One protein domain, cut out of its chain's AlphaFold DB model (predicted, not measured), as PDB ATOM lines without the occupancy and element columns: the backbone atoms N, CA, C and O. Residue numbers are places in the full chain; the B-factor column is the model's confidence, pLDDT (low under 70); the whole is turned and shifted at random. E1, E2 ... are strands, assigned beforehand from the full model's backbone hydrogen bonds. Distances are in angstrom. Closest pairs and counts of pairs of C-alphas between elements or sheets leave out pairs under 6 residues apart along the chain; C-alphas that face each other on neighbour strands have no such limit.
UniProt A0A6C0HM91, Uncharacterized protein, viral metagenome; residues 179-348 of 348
ATOM      1  N   THR A 179     393.931 652.888 483.714       76.62
ATOM      2  CA  THR A 179     392.595 652.399 483.348       76.62
ATOM      3  C   THR A 179     392.556 651.675 482.000       76.62
ATOM      4  O   THR A 179     391.683 650.837 481.796       76.62
ATOM      5  N   LYS A 180     393.519 651.892 481.085       81.19
ATOM      6  CA  LYS A 180     393.581 651.158 479.804       81.19
ATOM      7  C   LYS A 180     393.806 649.653 479.984       81.19
ATOM      8  O   LYS A 180     393.411 648.867 479.119       81.19
ATOM      9  N   TYR A 181     394.437 649.270 481.097       84.75
ATOM     10  CA  TYR A 181     394.691 647.880 481.476       84.75
ATOM     11  C   TYR A 181     393.472 647.221 482.126       84.75
ATOM     12  O   TYR A 181     393.459 646.003 482.292       84.75
ATOM     13  N   LYS A 182     392.438 648.005 482.450       90.88
ATOM     14  CA  LYS A 182     391.184 647.494 482.985       90.88
ATOM     15  C   LYS A 182     390.387 646.816 481.877       90.88
ATOM     16  O   LYS A 182     390.315 647.298 480.736       90.88
ATOM     17  N   SER A 183     389.794 645.694 482.240       94.38
ATOM     18  CA  SER A 183     388.799 644.988 481.454       94.38
ATOM     19  C   SER A 183     387.410 645.179 482.041       94.38
ATOM     20  O   SER A 183     387.243 645.424 483.235       94.38
ATOM     21  N   GLY A 184     386.405 645.103 481.177       90.19
ATOM     22  CA  GLY A 184     385.000 645.185 481.554       90.19
ATOM     23  C   GLY A 184     384.312 643.824 481.528       90.19
ATOM     24  O   GLY A 184     384.821 642.849 480.975       90.19
ATOM     25  N   SER A 185     383.088 643.772 482.052       91.12
ATOM     26  CA  SER A 185     382.232 642.578 481.994       91.12
ATOM     27  C   SER A 185     381.999 642.060 480.568       91.12
ATOM     28  O   SER A 185     381.834 640.854 480.383       91.12
ATOM     29  N   GLY A 186     382.028 642.943 479.564       92.19
ATOM     30  CA  GLY A 186     381.853 642.601 478.149       92.19
ATOM     31  C   GLY A 186     383.069 641.954 477.477       92.19
ATOM     32  O   GLY A 186     382.906 641.306 476.447       92.19
ATOM     33  N   ASP A 187     384.272 642.070 478.050       92.81
ATOM     34  CA  ASP A 187     385.478 641.501 477.441       92.81
ATOM     35  C   ASP A 187     385.459 639.975 477.558       92.81
ATOM     36  O   ASP A 187     385.365 639.437 478.661       92.81
ATOM     37  N   SER A 188     385.579 639.244 476.448       93.69
ATOM     38  CA  SER A 188     385.642 637.771 476.485       93.69
ATOM     39  C   SER A 188     386.873 637.253 477.239       93.69
ATOM     40  O   SER A 188     386.837 636.164 477.811       93.69
ATOM     41  N   VAL A 189     387.936 638.059 477.254       96.06
ATOM     42  CA  VAL A 189     389.234 637.782 477.862       96.06
ATOM     43  C   VAL A 189     389.733 639.058 478.520       96.06
ATOM     44  O   VAL A 189     389.807 640.104 477.873       96.06
ATOM     45  N   PHE A 190     390.120 638.975 479.782       97.06
ATOM     46  CA  PHE A 190     390.705 640.092 480.498       97.06
ATOM     47  C   PHE A 190     392.116 640.386 480.026       97.06
ATOM     48  O   PHE A 190     392.932 639.493 479.790       97.06
ATOM     49  N   LYS A 191     392.404 641.680 479.920       94.56
ATOM     50  CA  LYS A 191     393.753 642.171 479.683       94.56
ATOM     51  C   LYS A 191     394.640 641.765 480.856       94.56
ATOM     52  O   LYS A 191     394.231 641.798 482.020       94.56
ATOM     53  N   ALA A 192     395.875 641.416 480.537       93.00
ATOM     54  CA  ALA A 192     396.905 641.148 481.521       93.00
ATOM     55  C   ALA A 192     398.234 641.738 481.045       93.00
ATOM     56  O   ALA A 192     398.525 641.766 479.849       93.00
ATOM     57  N   SER A 193     399.031 642.242 481.978       88.44
ATOM     58  CA  SER A 193     400.388 642.735 481.740       88.44
ATOM     59  C   SER A 193     401.300 642.168 482.818       88.44
ATOM     60  O   SER A 193     401.181 642.536 483.981       88.44
ATOM     61  N   GLY A 194     402.177 641.243 482.433       85.50
ATOM     62  CA  GLY A 194     402.976 640.433 483.349       85.50
ATOM     63  C   GLY A 194     402.985 638.969 482.914       85.50
ATOM     64  O   GLY A 194     402.864 638.674 481.724       85.50
ATOM     65  N   ASP A 195     403.090 638.063 483.879       88.00
ATOM     66  CA  ASP A 195     403.225 636.632 483.629       88.00
ATOM     67  C   ASP A 195     401.849 635.976 483.480       88.00
ATOM     68  O   ASP A 195     401.065 635.877 484.435       88.00
ATOM     69  N   VAL A 196     401.568 635.488 482.271       92.81
ATOM     70  CA  VAL A 196     400.353 634.738 481.935       92.81
ATOM     71  C   VAL A 196     400.721 633.300 481.605       92.81
ATOM     72  O   VAL A 196     401.556 633.041 480.743       92.81
ATOM     73  N   SER A 197     400.054 632.357 482.259       91.44
ATOM     74  CA  SER A 197     400.203 630.922 482.004       91.44
ATOM     75  C   SER A 197     398.882 630.319 481.530       91.44
ATOM     76  O   SER A 197     397.815 630.891 481.747       91.44
ATOM     77  N   LYS A 198     398.940 629.178 480.838       93.75
ATOM     78  CA  LYS A 198     397.768 628.493 480.278       93.75
ATOM     79  C   LYS A 198     397.614 627.123 480.929       93.75
ATOM     80  O   LYS A 198     398.548 626.330 480.901       93.75
ATOM     81  N   TRP A 199     396.429 626.848 481.465       93.06
ATOM     82  CA  TRP A 199     396.140 625.661 482.268       93.06
ATOM     83  C   TRP A 199     394.902 624.932 481.771       93.06
ATOM     84  O   TRP A 199     393.990 625.554 481.236       93.06
ATOM     85  N   LEU A 200     394.854 623.617 481.971       92.50
ATOM     86  CA  LEU A 200     393.640 622.823 481.784       92.50
ATOM     87  C   LEU A 200     392.696 623.020 482.972       92.50
ATOM     88  O   LEU A 200     393.120 622.938 484.124       92.50
ATOM     89  N   VAL A 201     391.413 623.237 482.695       93.00
ATOM     90  CA  VAL A 201     390.363 623.256 483.718       93.00
ATOM     91  C   VAL A 201     389.930 621.826 484.010       93.00
ATOM     92  O   VAL A 201     389.641 621.062 483.085       93.00
ATOM     93  N   LYS A 202     389.857 621.453 485.290       90.44
ATOM     94  CA  LYS A 202     389.429 620.106 485.686       90.44
ATOM     95  C   LYS A 202     387.995 619.831 485.221       90.44
ATOM     96  O   LYS A 202     387.108 620.673 485.366       90.44
ATOM     97  N   THR A 203     387.747 618.642 484.672       88.75
ATOM     98  CA  THR A 203     386.398 618.202 484.280       88.75
ATOM     99  C   THR A 203     385.431 618.297 485.465       88.75
ATOM    100  O   THR A 203     385.781 617.927 486.583       88.75
ATOM    101  N   GLY A 204     384.220 618.808 485.222       88.69
ATOM    102  CA  GLY A 204     383.206 619.036 486.261       88.69
ATOM    103  C   GLY A 204     383.275 620.407 486.940       88.69
ATOM    104  O   GLY A 204     382.365 620.746 487.690       88.69
ATOM    105  N   TYR A 205     384.295 621.219 486.644       91.81
ATOM    106  CA  TYR A 205     384.417 622.587 487.147       91.81
ATOM    107  C   TYR A 205     384.246 623.616 486.031       91.81
ATOM    108  O   TYR A 205     384.551 623.359 484.867       91.81
ATOM    109  N   ASN A 206     383.778 624.805 486.407       95.06
ATOM    110  CA  ASN A 206     383.734 625.980 485.546       95.06
ATOM    111  C   ASN A 206     384.467 627.122 486.239       95.06
ATOM    112  O   ASN A 206     384.279 627.338 487.433       95.06
ATOM    113  N   ILE A 207     385.279 627.850 485.485       96.88
ATOM    114  CA  ILE A 207     386.017 629.021 485.947       96.88
ATOM    115  C   ILE A 207     385.352 630.267 485.387       96.88
ATOM    116  O   ILE A 207     384.969 630.302 484.216       96.88
ATOM    117  N   VAL A 208     385.239 631.285 486.237       96.44
ATOM    118  CA  VAL A 208     384.759 632.618 485.874       96.44
ATOM    119  C   VAL A 208     385.952 633.567 485.807       96.44
ATOM    120  O   VAL A 208     386.805 633.573 486.697       96.44
ATOM    121  N   LYS A 209     386.024 634.381 484.755       97.06
ATOM    122  CA  LYS A 209     387.067 635.403 484.594       97.06
ATOM    123  C   LYS A 209     387.090 636.371 485.782       97.06
ATOM    124  O   LYS A 209     386.048 636.721 486.328       97.06
ATOM    125  N   GLY A 210     388.281 636.813 486.166       97.00
ATOM    126  CA  GLY A 210     388.516 637.714 487.292       97.00
ATOM    127  C   GLY A 210     388.456 637.062 488.675       97.00
ATOM    128  O   GLY A 210     388.639 637.771 489.661       97.00
ATOM    129  N   THR A 211     388.233 635.747 488.764       96.88
ATOM    130  CA  THR A 211     388.309 634.994 490.026       96.88
ATOM    131  C   THR A 211     389.678 634.339 490.213       96.88
ATOM    132  O   THR A 211     390.376 634.016 489.247       96.88
ATOM    133  N   ALA A 212     390.071 634.151 491.468       96.19
ATOM    134  CA  ALA A 212     391.244 633.399 491.864       96.19
ATOM    135  C   ALA A 212     391.046 631.900 491.608       96.19
ATOM    136  O   ALA A 212     390.003 631.313 491.908       96.19
ATOM    137  N   VAL A 213     392.088 631.269 491.082       95.25
ATOM    138  CA  VAL A 213     392.111 629.838 490.770       95.25
ATOM    139  C   VAL A 213     393.266 629.165 491.488       95.25
ATOM    140  O   VAL A 213     394.286 629.797 491.781       95.25
ATOM    141  N   ARG A 214     393.121 627.869 491.754       91.88
ATOM    142  CA  ARG A 214     394.152 627.060 492.403       91.88
ATOM    143  C   ARG A 214     394.492 625.816 491.614       91.88
ATOM    144  O   ARG A 214     393.666 625.305 490.858       91.88
ATOM    145  N   ILE A 215     395.704 625.326 491.839       89.88
ATOM    146  CA  ILE A 215     396.132 624.028 491.334       89.88
ATOM    147  C   ILE A 215     395.434 622.933 492.135       89.88
ATOM    148  O   ILE A 215     395.454 622.935 493.367       89.88
ATOM    149  N   ASP A 216     394.878 621.967 491.416       86.00
ATOM    150  CA  ASP A 216     394.396 620.720 491.973       86.00
ATOM    151  C   ASP A 216     395.084 619.536 491.282       86.00
ATOM    152  O   ASP A 216     395.154 619.439 490.054       86.00
ATOM    153  N   ASN A 217     395.621 618.642 492.107       77.31
ATOM    154  CA  ASN A 217     396.304 617.423 491.686       77.31
ATOM    155  C   ASN A 217     395.548 616.154 492.123       77.31
ATOM    156  O   ASN A 217     396.068 615.050 491.962       77.31
ATOM    157  N   SER A 218     394.330 616.294 492.665       68.88
ATOM    158  CA  SER A 218     393.509 615.163 493.096       68.88
ATOM    159  C   SER A 218     392.907 614.440 491.880       68.88
ATOM    160  O   SER A 218     391.840 614.772 491.362       68.88
ATOM    161  N   GLY A 219     393.625 613.447 491.357       58.25
ATOM    162  CA  GLY A 219     393.146 612.612 490.257       58.25
ATOM    163  C   GLY A 219     392.133 611.566 490.727       58.25
ATOM    164  O   GLY A 219     392.429 610.775 491.615       58.25
ATOM    165  N   SER A 220     390.970 611.490 490.078       49.31
ATOM    166  CA  SER A 220     390.138 610.278 490.067       49.31
ATOM    167  C   SER A 220     389.981 609.802 488.619       49.31
ATOM    168  O   SER A 220     388.964 610.053 487.976       49.31
ATOM    169  N   GLY A 221     391.035 609.191 488.070       51.59
ATOM    170  CA  GLY A 221     391.045 608.622 486.717       51.59
ATOM    171  C   GLY A 221     392.444 608.528 486.098       51.59
ATOM    172  O   GLY A 221     393.347 609.268 486.477       51.59
ATOM    173  N   THR A 222     392.613 607.630 485.123       44.44
ATOM    174  CA  THR A 222     393.884 607.212 484.488       44.44
ATOM    175  C   THR A 222     394.626 608.286 483.672       44.44
ATOM    176  O   THR A 222     395.646 607.972 483.072       44.44
ATOM    177  N   ASN A 223     394.172 609.546 483.686       48.97
ATOM    178  CA  ASN A 223     394.810 610.697 483.031       48.97
ATOM    179  C   ASN A 223     394.982 611.854 484.038       48.97
ATOM    180  O   ASN A 223     394.327 612.893 483.940       48.97
ATOM    181  N   SER A 224     395.829 611.648 485.046       59.22
ATOM    182  CA  SER A 224     396.114 612.583 486.142       59.22
ATOM    183  C   SER A 224     396.949 613.789 485.686       59.22
ATOM    184  O   SER A 224     398.129 613.903 486.014       59.22
ATOM    185  N   ASN A 225     396.349 614.688 484.908       66.19
ATOM    186  CA  ASN A 225     396.966 615.971 484.579       66.19
ATOM    187  C   ASN A 225     396.803 616.946 485.751       66.19
ATOM    188  O   ASN A 225     395.730 617.026 486.348       66.19
ATOM    189  N   ILE A 226     397.849 617.726 486.038       82.62
ATOM    190  CA  ILE A 226     397.740 618.900 486.909       82.62
ATOM    191  C   ILE A 226     396.763 619.871 486.236       82.62
ATOM    192  O   ILE A 226     396.986 620.296 485.100       82.62
ATOM    193  N   ALA A 227     395.672 620.190 486.926       89.56
ATOM    194  CA  ALA A 227     394.608 621.044 486.420       89.56
ATOM    195  C   ALA A 227     394.321 622.174 487.410       89.56
ATOM    196  O   ALA A 227     394.780 622.159 488.552       89.56
ATOM    197  N   ILE A 228     393.549 623.160 486.965       92.81
ATOM    198  CA  ILE A 228     393.062 624.229 487.829       92.81
ATOM    199  C   ILE A 228     391.569 624.086 488.110       92.81
ATOM    200  O   ILE A 228     390.792 623.619 487.268       92.81
ATOM    201  N   ILE A 229     391.184 624.522 489.305       92.69
ATOM    202  CA  ILE A 229     389.798 624.674 489.753       92.69
ATOM    203  C   ILE A 229     389.607 626.073 490.358       92.69
ATOM    204  O   ILE A 229     390.590 626.689 490.788       92.69
ATOM    205  N   PRO A 230     388.366 626.592 490.414       92.50
ATOM    206  CA  PRO A 230     388.071 627.813 491.155       92.50
ATOM    207  C   PRO A 230     388.524 627.696 492.610       92.50
ATOM    208  O   PRO A 230     388.401 626.629 493.221       92.50
ATOM    209  N   MET A 231     389.029 628.791 493.175       89.56
ATOM    210  CA  MET A 231     389.208 628.864 494.618       89.56
ATOM    211  C   MET A 231     387.831 628.950 495.279       89.56
ATOM    212  O   MET A 231     387.019 629.795 494.917       89.56
ATOM    213  N   SER A 232     387.562 628.076 496.242       87.88
ATOM    214  CA  SER A 232     386.374 628.166 497.082       87.88
ATOM    215  C   SER A 232     386.602 627.592 498.476       87.88
ATOM    216  O   SER A 232     387.413 626.682 498.672       87.88
ATOM    217  N   TYR A 233     385.885 628.141 499.452       85.12
ATOM    218  CA  TYR A 233     385.827 627.656 500.830       85.12
ATOM    219  C   TYR A 233     384.504 628.095 501.483       85.12
ATOM    220  O   TYR A 233     383.739 628.864 500.901       85.12
ATOM    221  N   LEU A 234     384.178 627.548 502.658       83.31
ATOM    222  CA  LEU A 234     382.888 627.792 503.308       83.31
ATOM    223  C   LEU A 234     382.909 629.087 504.148       83.31
ATOM    224  O   LEU A 234     383.878 629.324 504.866       83.31
ATOM    225  N   PRO A 235     381.830 629.897 504.145       78.50
ATOM    226  CA  PRO A 235     381.768 631.141 504.926       78.50
ATOM    227  C   PRO A 235     381.824 630.947 506.443       78.50
ATOM    228  O   PRO A 235     382.318 631.803 507.169       78.50
ATOM    229  N   SER A 236     381.292 629.830 506.941       74.31
ATOM    230  CA  SER A 236     381.189 629.544 508.377       74.31
ATOM    231  C   SER A 236     382.451 628.926 508.977       74.31
ATOM    232  O   SER A 236     382.473 628.630 510.168       74.31
ATOM    233  N   THR A 237     383.488 628.695 508.172       68.81
ATOM    234  CA  THR A 237     384.748 628.111 508.633       68.81
ATOM    235  C   THR A 237     385.822 629.178 508.732       68.81
ATOM    236  O   THR A 237     385.941 630.003 507.824       68.81
ATOM    237  N   HIS A 238     386.637 629.110 509.786       73.81
ATOM    238  CA  HIS A 238     387.886 629.860 509.830       73.81
ATOM    239  C   HIS A 238     388.763 629.465 508.644       73.81
ATOM    240  O   HIS A 238     388.869 628.275 508.317       73.81
ATOM    241  N   ILE A 239     389.390 630.439 507.991       73.44
ATOM    242  CA  ILE A 239     390.284 630.123 506.877       73.44
ATOM    243  C   ILE A 239     391.557 629.498 507.431       73.44
ATOM    244  O   ILE A 239     392.280 630.103 508.214       73.44
ATOM    245  N   ASN A 240     391.827 628.273 506.990       69.88
ATOM    246  CA  ASN A 240     393.081 627.587 507.242       69.88
ATOM    247  C   ASN A 240     393.706 627.190 505.889       69.88
ATOM    248  O   ASN A 240     393.355 626.136 505.342       69.88
ATOM    249  N   PRO A 241     394.608 628.019 505.324       61.84
ATOM    250  CA  PRO A 241     395.305 627.726 504.074       61.84
ATOM    251  C   PRO A 241     396.187 626.470 504.133       61.84
ATOM    252  O   PRO A 241     396.609 625.997 503.076       61.84
ATOM    253  N   PHE A 242     396.457 625.918 505.322       59.25
ATOM    254  CA  PHE A 242     397.222 624.683 505.516       59.25
ATOM    255  C   PHE A 242     396.342 623.425 505.591       59.25
ATOM    256  O   PHE A 242     396.791 622.350 505.201       59.25
ATOM    257  N   ALA A 243     395.088 623.536 506.045       59.16
ATOM    258  CA  ALA A 243     394.139 622.416 506.095       59.16
ATOM    259  C   ALA A 243     393.492 622.127 504.729       59.16
ATOM    260  O   ALA A 243     393.150 620.988 504.425       59.16
ATOM    261  N   ASN A 244     393.359 623.156 503.893       59.00
ATOM    262  CA  ASN A 244     393.046 623.042 502.474       59.00
ATOM    263  C   ASN A 244     394.145 623.794 501.729       59.00
ATOM    264  O   ASN A 244     394.028 625.018 501.656       59.00
ATOM    265  N   PRO A 245     395.193 623.126 501.200       58.03
ATOM    266  CA  PRO A 245     396.290 623.819 500.544       58.03
ATOM    267  C   PRO A 245     395.709 624.717 499.457       58.03
ATOM    268  O   PRO A 245     395.145 624.255 498.459       58.03
ATOM    269  N   ALA A 246     395.755 626.020 499.727       66.75
ATOM    270  CA  ALA A 246     395.038 626.990 498.922       66.75
ATOM    271  C   ALA A 246     395.606 627.019 497.503       66.75
ATOM    272  O   ALA A 246     394.843 627.266 496.578       66.75
ATOM    273  N   ASN A 247     396.907 626.712 497.340       80.12
ATOM    274  CA  ASN A 247     397.636 626.538 496.075       80.12
ATOM    275  C   ASN A 247     397.190 627.511 494.974       80.12
ATOM    276  O   ASN A 247     397.068 627.137 493.804       80.12
ATOM    277  N   VAL A 248     396.896 628.753 495.373       88.44
ATOM    278  CA  VAL A 248     396.363 629.772 494.478       88.44
ATOM    279  C   VAL A 248     397.480 630.162 493.533       88.44
ATOM    280  O   VAL A 248     398.592 630.465 493.960       88.44
ATOM    281  N   ILE A 249     397.182 630.109 492.243       90.62
ATOM    282  CA  ILE A 249     398.174 630.306 491.190       90.62
ATOM    283  C   ILE A 249     398.035 631.671 490.519       90.62
ATOM    284  O   ILE A 249     399.022 632.236 490.056       90.62
ATOM    285  N   GLY A 250     396.823 632.218 490.461       95.31
ATOM    286  CA  GLY A 250     396.580 633.477 489.772       95.31
ATOM    287  C   GLY A 250     395.111 633.832 489.656       95.31
ATOM    288  O   GLY A 250     394.244 633.196 490.259       95.31
ATOM    289  N   ILE A 251     394.854 634.841 488.829       97.94
ATOM    290  CA  ILE A 251     393.520 635.311 488.459       97.94
ATOM    291  C   ILE A 251     393.189 634.814 487.050       97.94
ATOM    292  O   ILE A 251     393.973 635.008 486.117       97.94
ATOM    293  N   ALA A 252     392.036 634.169 486.888       98.00
ATOM    294  CA  ALA A 252     391.565 633.690 485.595       98.00
ATOM    295  C   ALA A 252     391.259 634.852 484.643       98.00
ATOM    296  O   ALA A 252     390.605 635.820 485.026       98.00
ATOM    297  N   LEU A 253     391.684 634.748 483.385       98.06
ATOM    298  CA  LEU A 253     391.478 635.798 482.383       98.06
ATOM    299  C   LEU A 253     390.231 635.578 481.529       98.06
ATOM    300  O   LEU A 253     389.708 636.525 480.954       98.06
ATOM    301  N   GLU A 254     389.709 634.361 481.464       97.88
ATOM    302  CA  GLU A 254     388.497 634.050 480.709       97.88
ATOM    303  C   GLU A 254     387.619 633.041 481.441       97.88
ATOM    304  O   GLU A 254     388.080 632.289 482.302       97.88
ATOM    305  N   ASN A 255     386.346 633.008 481.051       97.44
ATOM    306  CA  ASN A 255     385.469 631.918 481.438       97.44
ATOM    307  C   ASN A 255     385.928 630.639 480.732       97.44
ATOM    308  O   ASN A 255     386.182 630.655 479.527       97.44
ATOM    309  N   ALA A 256     385.993 629.530 481.461       96.75
ATOM    310  CA  ALA A 256     386.398 628.252 480.894       96.75
ATOM    311  C   ALA A 256     385.699 627.088 481.593       96.75
ATOM    312  O   ALA A 256     385.625 627.033 482.819       96.75
ATOM    313  N   SER A 257     385.208 626.143 480.799       95.56
ATOM    314  CA  SER A 257     384.606 624.903 481.293       95.56
ATOM    315  C   SER A 257     385.624 623.771 481.382       95.56
ATOM    316  O   SER A 257     386.638 623.778 480.683       95.56
ATOM    317  N   GLY A 258     385.332 622.778 482.218       92.31
ATOM    318  CA  GLY A 258     386.169 621.599 482.408       92.31
ATOM    319  C   GLY A 258     386.532 620.897 481.097       92.31
ATOM    320  O   GLY A 258     385.692 620.726 480.216       92.31
ATOM    321  N   GLY A 259     387.798 620.503 480.973       86.88
ATOM    322  CA  GLY A 259     388.382 619.945 479.752       86.88
ATOM    323  C   GLY A 259     388.942 620.993 478.783       86.88
ATOM    324  O   GLY A 259     389.787 620.651 477.959       86.88
ATOM    325  N   ASN A 260     388.549 622.264 478.906       91.00
ATOM    326  CA  ASN A 260     389.123 623.355 478.118       91.00
ATOM    327  C   ASN A 260     390.319 623.996 478.829       91.00
ATOM    328  O   ASN A 260     390.566 623.782 480.015       91.00
ATOM    329  N   SER A 261     391.068 624.813 478.090       93.50
ATOM    330  CA  SER A 261     392.158 625.605 478.653       93.50
ATOM    331  C   SER A 261     391.698 626.988 479.112       93.50
ATOM    332  O   SER A 261     390.904 627.616 478.418       93.50
ATOM    333  N   CYS A 262     392.289 627.496 480.189       96.19
ATOM    334  CA  CYS A 262     392.112 628.848 480.709       96.19
ATOM    335  C   CYS A 262     393.483 629.511 480.911       96.19
ATOM    336  O   CYS A 262     394.424 628.890 481.413       96.19
ATOM    337  N   ARG A 263     393.610 630.772 480.509       97.75
ATOM    338  CA  ARG A 263     394.743 631.641 480.809       97.75
ATOM    339  C   ARG A 263     394.571 632.255 482.186       97.75
ATOM    340  O   ARG A 263     393.488 632.694 482.564       97.75
ATOM    341  N   VAL A 264     395.679 632.323 482.903       97.56
ATOM    342  CA  VAL A 264     395.750 632.785 484.280       97.56
ATOM    343  C   VAL A 264     396.874 633.805 484.391       97.56
ATOM    344  O   VAL A 264     398.018 633.503 484.042       97.56
ATOM    345  N   CYS A 265     396.565 635.005 484.880       96.44
ATOM    346  CA  CYS A 265     397.583 635.972 485.276       96.44
ATOM    347  C   CYS A 265     398.144 635.553 486.635       96.44
ATOM    348  O   CYS A 265     397.436 635.565 487.639       96.44
ATOM    349  N   THR A 266     399.407 635.139 486.631       93.19
ATOM    350  CA  THR A 266     400.124 634.618 487.807       93.19
ATOM    351  C   THR A 266     400.906 635.701 488.539       93.19
ATOM    352  O   THR A 266     401.143 635.595 489.740       93.19
ATOM    353  N   LYS A 267     401.269 636.771 487.824       91.62
ATOM    354  CA  LYS A 267     401.928 637.957 488.366       91.62
ATOM    355  C   LYS A 267     401.702 639.148 487.440       91.62
ATOM    356  O   LYS A 267     401.732 638.987 486.220       91.62
ATOM    357  N   GLY A 268     401.543 640.342 488.004       89.50
ATOM    358  CA  GLY A 268     401.403 641.590 487.247       89.50
ATOM    359  C   GLY A 268     399.978 642.134 487.233       89.50
ATOM    360  O   GLY A 268     399.179 641.821 488.103       89.50
ATOM    361  N   ILE A 269     399.646 642.991 486.272       92.62
ATOM    362  CA  ILE A 269     398.407 643.777 486.285       92.62
ATOM    363  C   ILE A 269     397.307 643.069 485.501       92.62
ATOM    364  O   ILE A 269     397.505 642.704 484.342       92.62
ATOM    365  N   THR A 270     396.126 642.934 486.098       96.06
ATOM    366  CA  THR A 270     394.904 642.472 485.432       96.06
ATOM    367  C   THR A 270     393.662 643.078 486.096       96.06
ATOM    368  O   THR A 270     393.756 644.055 486.833       96.06
ATOM    369  N   THR A 271     392.480 642.540 485.803       96.75
ATOM    370  CA  THR A 271     391.209 642.921 486.425       96.75
ATOM    371  C   THR A 271     390.676 641.769 487.267       96.75
ATOM    372  O   THR A 271     390.655 640.628 486.811       96.75
ATOM    373  N   VAL A 272     390.223 642.065 488.483       97.44
ATOM    374  CA  VAL A 272     389.559 641.100 489.371       97.44
ATOM    375  C   VAL A 272     388.066 641.379 489.446       97.44
ATOM    376  O   VAL A 272     387.630 642.515 489.248       97.44
ATOM    377  N   VAL A 273     387.288 640.339 489.740       96.75
ATOM    378  CA  VAL A 273     385.881 640.465 490.127       96.75
ATOM    379  C   VAL A 273     385.811 640.608 491.635       96.75
ATOM    380  O   VAL A 273     386.324 639.760 492.369       96.75
ATOM    381  N   CYS A 274     385.159 641.669 492.090       96.25
ATOM    382  CA  CYS A 274     384.965 641.912 493.502       96.25
ATOM    383  C   CYS A 274     383.814 641.092 494.083       96.25
ATOM    384  O   CYS A 274     382.817 640.835 493.407       96.25
ATOM    385  N   THR A 275     383.938 640.692 495.348       95.06
ATOM    386  CA  THR A 275     382.928 639.893 496.061       95.06
ATOM    387  C   THR A 275     382.691 640.433 497.468       95.06
ATOM    388  O   THR A 275     383.568 641.055 498.063       95.06
ATOM    389  N   SER A 276     381.504 640.185 498.019       92.56
ATOM    390  CA  SER A 276     381.228 640.315 499.457       92.56
ATOM    391  C   SER A 276     381.118 638.956 500.158       92.56
ATOM    392  O   SER A 276     380.925 638.902 501.375       92.56
ATOM    393  N   TYR A 277     381.247 637.853 499.414       92.44
ATOM    394  CA  TYR A 277     381.111 636.502 499.937       92.44
ATOM    395  C   TYR A 277     382.411 636.064 500.617       92.44
ATOM    396  O   TYR A 277     383.362 635.610 499.984       92.44
ATOM    397  N   THR A 278     382.461 636.254 501.932       90.31
ATOM    398  CA  THR A 278     383.662 636.107 502.767       90.31
ATOM    399  C   THR A 278     383.389 635.207 503.973       90.31
ATOM    400  O   THR A 278     382.238 634.840 504.223       90.31
ATOM    401  N   SER A 279     384.442 634.783 504.684       86.88
ATOM    402  CA  SER A 279     384.279 634.060 505.948       86.88
ATOM    403  C   SER A 279     383.964 635.017 507.095       86.88
ATOM    404  O   SER A 279     384.156 636.228 506.988       86.88
ATOM    405  N   ILE A 280     383.545 634.452 508.226       85.44
ATOM    406  CA  ILE A 280     383.319 635.189 509.480       85.44
ATOM    407  C   ILE A 280     384.560 635.927 510.021       85.44
ATOM    408  O   ILE A 280     384.419 636.775 510.897       85.44
ATOM    409  N   ASP A 281     385.756 635.626 509.507       83.69
ATOM    410  CA  ASP A 281     387.022 636.253 509.924       83.69
ATOM    411  C   ASP A 281     387.239 637.644 509.321       83.69
ATOM    412  O   ASP A 281     388.189 638.347 509.678       83.69
ATOM    413  N   PHE A 282     386.392 638.033 508.369       88.81
ATOM    414  CA  PHE A 282     386.586 639.224 507.563       88.81
ATOM    415  C   PHE A 282     385.440 640.220 507.708       88.81
ATOM    416  O   PHE A 282     384.278 639.874 507.902       88.81
ATOM    417  N   VAL A 283     385.794 641.493 507.564       89.44
ATOM    418  CA  VAL A 283     384.883 642.634 507.508       89.44
ATOM    419  C   VAL A 283     385.098 643.300 506.146       89.44
ATOM    420  O   VAL A 283     385.903 644.235 506.034       89.44
ATOM    421  N   PRO A 284     384.453 642.787 505.080       90.75
ATOM    422  CA  PRO A 284     384.661 643.301 503.736       90.75
ATOM    423  C   PRO A 284     384.199 644.755 503.636       90.75
ATOM    424  O   PRO A 284     383.171 645.146 504.189       90.75
ATOM    425  N   THR A 285     384.950 645.550 502.884       91.12
ATOM    426  CA  THR A 285     384.596 646.919 502.517       91.12
ATOM    427  C   THR A 285     384.579 647.056 501.001       91.12
ATOM    428  O   THR A 285     385.412 646.480 500.300       91.12
ATOM    429  N   SER A 286     383.621 647.825 500.489       91.12
ATOM    430  CA  SER A 286     383.553 648.190 499.073       91.12
ATOM    431  C   SER A 286     384.357 649.452 498.747       91.12
ATOM    432  O   SER A 286     384.533 649.757 497.566       91.12
ATOM    433  N   SER A 287     384.845 650.165 499.765       90.00
ATOM    434  CA  SER A 287     385.616 651.398 499.606       90.00
ATOM    435  C   SER A 287     387.115 651.146 499.600       90.00
ATOM    436  O   SER A 287     387.644 650.430 500.454       90.00
ATOM    437  N   LEU A 288     387.795 651.792 498.656       88.88
ATOM    438  CA  LEU A 288     389.235 651.737 498.453       88.88
ATOM    439  C   LEU A 288     389.813 653.133 498.694       88.88
ATOM    440  O   LEU A 288     390.027 653.908 497.763       88.88
ATOM    441  N   SER A 289     390.067 653.458 499.962       86.06
ATOM    442  CA  SER A 289     390.479 654.806 500.378       86.06
ATOM    443  C   SER A 289     391.781 655.283 499.727       86.06
ATOM    444  O   SER A 289     391.964 656.483 499.533       86.06
ATOM    445  N   VAL A 290     392.672 654.353 499.378       85.50
ATOM    446  CA  VAL A 290     393.944 654.610 498.702       85.50
ATOM    447  C   VAL A 290     394.266 653.486 497.717       85.50
ATOM    448  O   VAL A 290     393.821 652.348 497.870       85.50
ATOM    449  N   VAL A 291     395.082 653.799 496.712       87.81
ATOM    450  CA  VAL A 291     395.701 652.791 495.845       87.81
ATOM    451  C   VAL A 291     396.684 651.946 496.663       87.81
ATOM    452  O   VAL A 291     397.348 652.447 497.568       87.81
ATOM    453  N   GLY A 292     396.798 650.660 496.332       87.44
ATOM    454  CA  GLY A 292     397.722 649.731 496.982       87.44
ATOM    455  C   GLY A 292     397.129 648.983 498.174       87.44
ATOM    456  O   GLY A 292     397.855 648.248 498.839       87.44
ATOM    457  N   LEU A 293     395.826 649.125 498.446       88.88
ATOM    458  CA  LEU A 293     395.155 648.316 499.465       88.88
ATOM    459  C   LEU A 293     395.196 646.823 499.090       88.88
ATOM    460  O   LEU A 293     395.029 646.485 497.914       88.88
ATOM    461  N   PRO A 294     395.423 645.918 500.058       91.62
ATOM    462  CA  PRO A 294     395.503 644.490 499.784       91.62
ATOM    463  C   PRO A 294     394.136 643.929 499.378       91.62
ATOM    464  O   PRO A 294     393.126 644.172 500.038       91.62
ATOM    465  N   GLY A 295     394.123 643.131 498.311       93.94
ATOM    466  CA  GLY A 295     392.973 642.320 497.926       93.94
ATOM    467  C   GLY A 295     393.107 640.899 498.449       93.94
ATOM    468  O   GLY A 295     394.113 640.224 498.201       93.94
ATOM    469  N   LEU A 296     392.086 640.453 499.168       93.62
ATOM    470  CA  LEU A 296     391.977 639.121 499.746       93.62
ATOM    471  C   LEU A 296     391.051 638.255 498.897       93.62
ATOM    472  O   LEU A 296     390.124 638.769 498.277       93.62
ATOM    473  N   VAL A 297     391.292 636.948 498.864       93.44
ATOM    474  CA  VAL A 297     390.420 636.006 498.144       93.44
ATOM    475  C   VAL A 297     389.221 635.642 499.018       93.44
ATOM    476  O   VAL A 297     389.423 635.242 500.157       93.44
ATOM    477  N   GLY A 298     388.006 635.790 498.487       91.81
ATOM    478  CA  GLY A 298     386.735 635.416 499.109       91.81
ATOM    479  C   GLY A 298     386.358 633.943 498.909       91.81
ATOM    480  O   GLY A 298     387.032 633.188 498.204       91.81
ATOM    481  N   CYS A 299     385.240 633.538 499.510       90.44
ATOM    482  CA  CYS A 299     384.737 632.158 499.539       90.44
ATOM    483  C   CYS A 299     384.381 631.595 498.150       90.44
ATOM    484  O   CYS A 299     384.298 630.380 497.980       90.44
ATOM    485  N   ASP A 300     384.143 632.466 497.170       91.31
ATOM    486  CA  ASP A 300     383.822 632.166 495.768       91.31
ATOM    487  C   ASP A 300     385.009 632.389 494.812       91.31
ATOM    488  O   ASP A 300     384.852 632.296 493.593       91.31
ATOM    489  N   GLY A 301     386.186 632.726 495.346       92.75
ATOM    490  CA  GLY A 301     387.356 633.086 494.555       92.75
ATOM    491  C   GLY A 301     387.340 634.531 494.048       92.75
ATOM    492  O   GLY A 301     388.314 634.953 493.427       92.75
ATOM    493  N   GLY A 302     386.293 635.317 494.309       95.56
ATOM    494  CA  GLY A 302     386.318 636.760 494.078       95.56
ATOM    495  C   GLY A 302     387.324 637.462 494.993       95.56
ATOM    496  O   GLY A 302     387.831 636.873 495.947       95.56
ATOM    497  N   VAL A 303     387.633 638.726 494.713       96.56
ATOM    498  CA  VAL A 303     388.603 639.506 495.498       96.56
ATOM    499  C   VAL A 303     387.899 640.604 496.288       96.56
ATOM    500  O   VAL A 303     387.079 641.332 495.747       96.56
ATOM    501  N   PHE A 304     388.218 640.776 497.563       94.94
ATOM    502  CA  PHE A 304     387.619 641.822 498.394       94.94
ATOM    503  C   PHE A 304     388.690 642.603 499.155       94.94
ATOM    504  O   PHE A 304     389.799 642.115 499.374       94.94
ATOM    505  N   CYS A 305     388.366 643.831 499.554       93.25
ATOM    506  CA  CYS A 305     389.184 644.595 500.489       93.25
ATOM    507  C   CYS A 305     388.651 644.374 501.904       93.25
ATOM    508  O   CYS A 305     387.439 644.406 502.115       93.25
ATOM    509  N   ASN A 306     389.536 644.181 502.879       90.12
ATOM    510  CA  ASN A 306     389.142 644.100 504.283       90.12
ATOM    511  C   ASN A 306     389.287 645.478 504.935       90.12
ATOM    512  O   ASN A 306     390.290 646.154 504.720       90.12
ATOM    513  N   GLY A 307     388.303 645.900 505.731       82.81
ATOM    514  CA  GLY A 307     388.344 647.208 506.401       82.81
ATOM    515  C   GLY A 307     389.383 647.302 507.526       82.81
ATOM    516  O   GLY A 307     389.720 648.396 507.969       82.81
ATOM    517  N   MET A 308     389.894 646.162 507.989       80.69
ATOM    518  CA  MET A 308     390.895 646.050 509.050       80.69
ATOM    519  C   MET A 308     391.939 644.995 508.671       80.69
ATOM    520  O   MET A 308     391.722 644.195 507.761       80.69
ATOM    521  N   ILE A 309     393.069 644.959 509.373       78.75
ATOM    522  CA  ILE A 309     394.008 643.836 509.246       78.75
ATOM    523  C   ILE A 309     393.289 642.579 509.769       78.75
ATOM    524  O   ILE A 309     392.794 642.614 510.899       78.75
ATOM    525  N   PRO A 310     393.150 641.503 508.969       80.62
ATOM    526  CA  PRO A 310     392.532 640.274 509.453       80.62
ATOM    527  C   PRO A 310     393.320 639.684 510.624       80.62
ATOM    528  O   PRO A 310     394.543 639.652 510.574       80.62
ATOM    529  N   ALA A 311     392.625 639.180 511.644       74.50
ATOM    530  CA  ALA A 311     393.264 638.539 512.797       74.50
ATOM    531  C   ALA A 311     393.712 637.086 512.525       74.50
ATOM    532  O   ALA A 311     394.448 636.512 513.322       74.50
ATOM    533  N   GLY A 312     393.235 636.482 511.432       77.56
ATOM    534  CA  GLY A 312     393.526 635.101 511.040       77.56
ATOM    535  C   GLY A 312     394.446 634.994 509.825       77.56
ATOM    536  O   GLY A 312     394.919 635.990 509.279       77.56
ATOM    537  N   GLU A 313     394.685 633.763 509.381       83.38
ATOM    538  CA  GLU A 313     395.407 633.488 508.140       83.38
ATOM    539  C   GLU A 313     394.531 633.816 506.930       83.38
ATOM    540  O   GLU A 313     393.328 633.551 506.910       83.38
ATOM    541  N   TYR A 314     395.135 634.387 505.891       85.88
ATOM    542  CA  TYR A 314     394.402 634.767 504.693       85.88
ATOM    543  C   TYR A 314     395.235 634.607 503.428       85.88
ATOM    544  O   TYR A 314     396.470 634.603 503.425       85.88
ATOM    545  N   ILE A 315     394.519 634.499 502.311       89.06
ATOM    546  CA  ILE A 315     395.114 634.465 500.982       89.06
ATOM    547  C   ILE A 315     395.061 635.883 500.427       89.06
ATOM    548  O   ILE A 315     393.990 636.387 500.083       89.06
ATOM    549  N   ARG A 316     396.223 636.527 500.319       91.62
ATOM    550  CA  ARG A 316     396.342 637.797 499.608       91.62
ATOM    551  C   ARG A 316     396.533 637.501 498.128       91.62
ATOM    552  O   ARG A 316     397.514 636.861 497.760       91.62
ATOM    553  N   ALA A 317     395.622 637.976 497.287       93.12
ATOM    554  CA  ALA A 317     395.739 637.860 495.834       93.12
ATOM    555  C   ALA A 317     396.694 638.911 495.245       93.12
ATOM    556  O   ALA A 317     397.249 638.714 494.163       93.12
ATOM    557  N   GLY A 318     396.859 640.042 495.935       93.88
ATOM    558  CA  GLY A 318     397.633 641.179 495.454       93.88
ATOM    559  C   GLY A 318     397.118 642.505 496.007       93.88
ATOM    560  O   GLY A 318     396.697 642.560 497.164       93.88
ATOM    561  N   PHE A 319     397.139 643.557 495.186       93.50
ATOM    562  CA  PHE A 319     396.789 644.921 495.595       93.50
ATOM    563  C   PHE A 319     395.904 645.636 494.572       93.50
ATOM    564  O   PHE A 319     396.114 645.514 493.364       93.50
ATOM    565  N   PHE A 320     394.949 646.426 495.056       92.81
ATOM    566  CA  PHE A 320     394.100 647.261 494.214       92.81
ATOM    567  C   PHE A 320     394.873 648.440 493.626       92.81
ATOM    568  O   PHE A 320     395.680 649.076 494.304       92.81
ATOM    569  N   LEU A 321     394.596 648.748 492.361       90.56
ATOM    570  CA  LEU A 321     395.227 649.841 491.618       90.56
ATOM    571  C   LEU A 321     394.280 651.027 491.368       90.56
ATOM    572  O   LEU A 321     394.612 651.939 490.615       90.56
ATOM    573  N   GLU A 322     393.104 651.011 491.996       88.44
ATOM    574  CA  GLU A 322     392.087 652.063 491.938       88.44
ATOM    575  C   GLU A 322     391.717 652.505 493.361       88.44
ATOM    576  O   GLU A 322     391.849 651.728 494.307       88.44
ATOM    577  N   SER A 323     391.242 653.744 493.501       88.00
ATOM    578  CA  SER A 323     390.729 654.303 494.757       88.00
ATOM    579  C   SER A 323     389.437 655.074 494.510       88.00
ATOM    580  O   SER A 323     389.310 655.715 493.466       88.00
ATOM    581  N   ASP A 324     388.512 655.073 495.470       82.94
ATOM    582  CA  ASP A 324     387.212 655.751 495.360       82.94
ATOM    583  C   ASP A 324     387.146 657.137 496.014       82.94
ATOM    584  O   ASP A 324     386.079 657.747 495.983       82.94
ATOM    585  N   ALA A 325     388.260 657.626 496.584       64.94
ATOM    586  CA  ALA A 325     388.511 658.990 497.083       64.94
ATOM    587  C   ALA A 325     387.259 659.823 497.460       64.94
ATOM    588  O   ALA A 325     387.126 660.977 497.056       64.94
ATOM    589  N   GLY A 326     386.350 659.244 498.254       57.72
ATOM    590  CA  GLY A 326     385.206 659.944 498.841       57.72
ATOM    591  C   GLY A 326     383.802 659.589 498.340       57.72
ATOM    592  O   GLY A 326     382.859 659.987 499.020       57.72
ATOM    593  N   SER A 327     383.601 658.836 497.249       55.59
ATOM    594  CA  SER A 327     382.254 658.342 496.888       55.59
ATOM    595  C   SER A 327     382.226 657.401 495.681       55.59
ATOM    596  O   SER A 327     382.011 657.821 494.548       55.59
ATOM    597  N   SER A 328     382.356 656.097 495.926       63.56
ATOM    598  CA  SER A 328     381.616 655.006 495.254       63.56
ATOM    599  C   SER A 328     382.273 653.679 495.612       63.56
ATOM    600  O   SER A 328     383.474 653.537 495.463       63.56
ATOM    601  N   GLY A 329     381.502 652.685 496.058       78.50
ATOM    602  CA  GLY A 329     382.031 651.364 496.409       78.50
ATOM    603  C   GLY A 329     382.544 650.588 495.191       78.50
ATOM    604  O   GLY A 329     381.892 649.642 494.748       78.50
ATOM    605  N   ILE A 330     383.685 650.999 494.630       86.56
ATOM    606  CA  ILE A 330     384.278 650.435 493.413       86.56
ATOM    607  C   ILE A 330     384.718 648.986 493.615       86.56
ATOM    608  O   ILE A 330     384.739 648.236 492.648       86.56
ATOM    609  N   ALA A 331     384.987 648.570 494.858       89.50
ATOM    610  CA  ALA A 331     385.221 647.175 495.232       89.50
ATOM    611  C   ALA A 331     383.937 646.460 495.701       89.50
ATOM    612  O   ALA A 331     383.992 645.467 496.425       89.50
ATOM    613  N   GLY A 332     382.759 646.967 495.328       90.38
ATOM    614  CA  GLY A 332     381.480 646.316 495.600       90.38
ATOM    615  C   GLY A 332     381.348 644.960 494.898       90.38
ATOM    616  O   GLY A 332     381.986 644.697 493.881       90.38
ATOM    617  N   SER A 333     380.485 644.091 495.425       92.69
ATOM    618  CA  SER A 333     380.259 642.766 494.838       92.69
ATOM    619  C   SER A 333     379.833 642.864 493.366       92.69
ATOM    620  O   SER A 333     378.942 643.639 493.018       92.69
ATOM    621  N   GLY A 334     380.471 642.074 492.502       91.94
ATOM    622  CA  GLY A 334     380.256 642.060 491.054       91.94
ATOM    623  C   GLY A 334     380.952 643.185 490.281       91.94
ATOM    624  O   GLY A 334     380.862 643.208 489.052       91.94
ATOM    625  N   GLN A 335     381.642 644.108 490.960       93.75
ATOM    626  CA  GLN A 335     382.437 645.137 490.295       93.75
ATOM    627  C   GLN A 335     383.736 644.562 489.736       93.75
ATOM    628  O   GLN A 335     384.266 643.567 490.228       93.75
ATOM    629  N   TYR A 336     384.249 645.212 488.698       94.81
ATOM    630  CA  TYR A 336     385.513 644.867 488.063       94.81
ATOM    631  C   TYR A 336     386.526 645.940 488.421       94.81
ATOM    632  O   TYR A 336     386.274 647.121 488.162       94.81
ATOM    633  N   VAL A 337     387.653 645.550 489.010       94.56
ATOM    634  CA  VAL A 337     388.655 646.496 489.517       94.56
ATOM    635  C   VAL A 337     390.041 646.102 489.039       94.56
ATOM    636  O   VAL A 337     390.393 644.923 488.993       94.56
ATOM    637  N   LEU A 338     390.823 647.101 488.656       94.25
ATOM    638  CA  LEU A 338     392.207 646.959 488.266       94.25
ATOM    639  C   LEU A 338     393.055 646.540 489.467       94.25
ATOM    640  O   LEU A 338     392.954 647.090 490.568       94.25
ATOM    641  N   PHE A 339     393.913 645.559 489.236       95.31
ATOM    642  CA  PHE A 339     394.556 644.818 490.299       95.31
ATOM    643  C   PHE A 339     395.964 644.395 489.903       95.31
ATOM    644  O   PHE A 339     396.194 643.957 488.776       95.31
ATOM    645  N   ASN A 340     396.901 644.495 490.838       94.56
ATOM    646  CA  ASN A 340     398.231 643.922 490.710       94.56
ATOM    647  C   ASN A 340     398.271 642.571 491.430       94.56
ATOM    648  O   ASN A 340     398.194 642.534 492.654       94.56
ATOM    649  N   VAL A 341     398.411 641.487 490.676       95.06
ATOM    650  CA  VAL A 341     398.538 640.110 491.155       95.06
ATOM    651  C   VAL A 341     399.922 639.899 491.770       95.06
ATOM    652  O   VAL A 341     400.947 639.979 491.089       95.06
ATOM    653  N   ASP A 342     399.922 639.601 493.067       91.31
ATOM    654  CA  ASP A 342     401.078 639.194 493.873       91.31
ATOM    655  C   ASP A 342     400.561 638.265 494.976       91.31
ATOM    656  O   ASP A 342     400.256 638.695 496.095       91.31
ATOM    657  N   ILE A 343     400.380 636.994 494.612       87.00
ATOM    658  CA  ILE A 343     399.763 636.012 495.498       87.00
ATOM    659  C   ILE A 343     400.726 635.644 496.612       87.00
ATOM    660  O   ILE A 343     401.824 635.147 496.362       87.00
ATOM    661  N   ARG A 344     400.281 635.837 497.856       81.69
ATOM    662  CA  ARG A 344     401.012 635.405 499.047       81.69
ATOM    663  C   ARG A 344     400.062 634.860 500.098       81.69
ATOM    664  O   ARG A 344     399.011 635.440 500.370       81.69
ATOM    665  N   LEU A 345     400.491 633.785 500.747       76.69
ATOM    666  CA  LEU A 345     399.952 633.412 502.049       76.69
ATOM    667  C   LEU A 345     400.462 634.423 503.072       76.69
ATOM    668  O   LEU A 345     401.648 634.756 503.077       76.69
ATOM    669  N   SER A 346     399.552 634.964 503.873       72.56
ATOM    670  CA  SER A 346     399.871 635.968 504.883       72.56
ATOM    671  C   SER A 346     399.217 635.584 506.207       72.56
ATOM    672  O   SER A 346     398.101 635.062 506.228       72.56
ATOM    673  N   SER A 347     399.921 635.861 507.298       68.75
ATOM    674  CA  SER A 347     399.386 635.847 508.657       68.75
ATOM    675  C   SER A 347     399.200 637.291 509.121       68.75
ATOM    676  O   SER A 347     400.041 638.141 508.804       68.75
ATOM    677  N   GLY A 348     398.083 637.561 509.799       55.84
ATOM    678  CA  GLY A 348     397.837 638.826 510.501       55.84
ATOM    679  C   GLY A 348     398.782 639.059 511.670       55.84
ATOM    680  O   GLY A 348     399.316 638.060 512.204       55.84
TER     681      GLY A 348
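Overview. This is residues 179 to 348 of the 348 residues of an uncharacterized protein of viral metagenome (UniProt A0A6C0HM91). With little regular structure, loops surround one strongly twisted branched sheet in two wings: E1, E5, E4, E2, E3, and E9, E8, E6, E7, joined where E9 pairs with bent E5. The 170 printed residues, with nine named strands, E1 to E9, and no named helix, are all strand by class, with 63 in named elements; neighbours are antiparallel. The whole is compact, radius of gyration of the C-alphas 15.2 A, and only just elongated, spanning 55 by 36 by 22 A.

Along the chain. E1, residues 193 to 200, starts at C-alpha (400.388, 642.735, 481.740). E2 is 212 to 216, E3 227 to 230, E4 248 to 252, E5 261 to 273, E6 294 to 297, E7 303 to 306, E8 313 to 320. E9, 336 to 347, 26.4 A long, ends at C-alpha (399.386, 635.847, 508.657).

Arrangement. E5 bends by 119 degrees at residue 268. E1 lies on one side of it, N 195 and O 267 2.9 A apart, within hydrogen-bond range. E4 and E9 lie on the other side, with N 251 and O 265, and N 270 and O 339, each 2.9 A apart. Hairpins are E2 and E3, E4 and E5, E6 and E7, E8 and E9.

Size, cuts and confidence. The farthest C-alphas, Thr 222 and Gly 326, are 55.3 A apart. The printed part has no cut; E1 to E2, E3 to E4, E5 to E6 and E8 to E9 are long links. pLDDT is under 70 for 22 residues, among them 218 to 225.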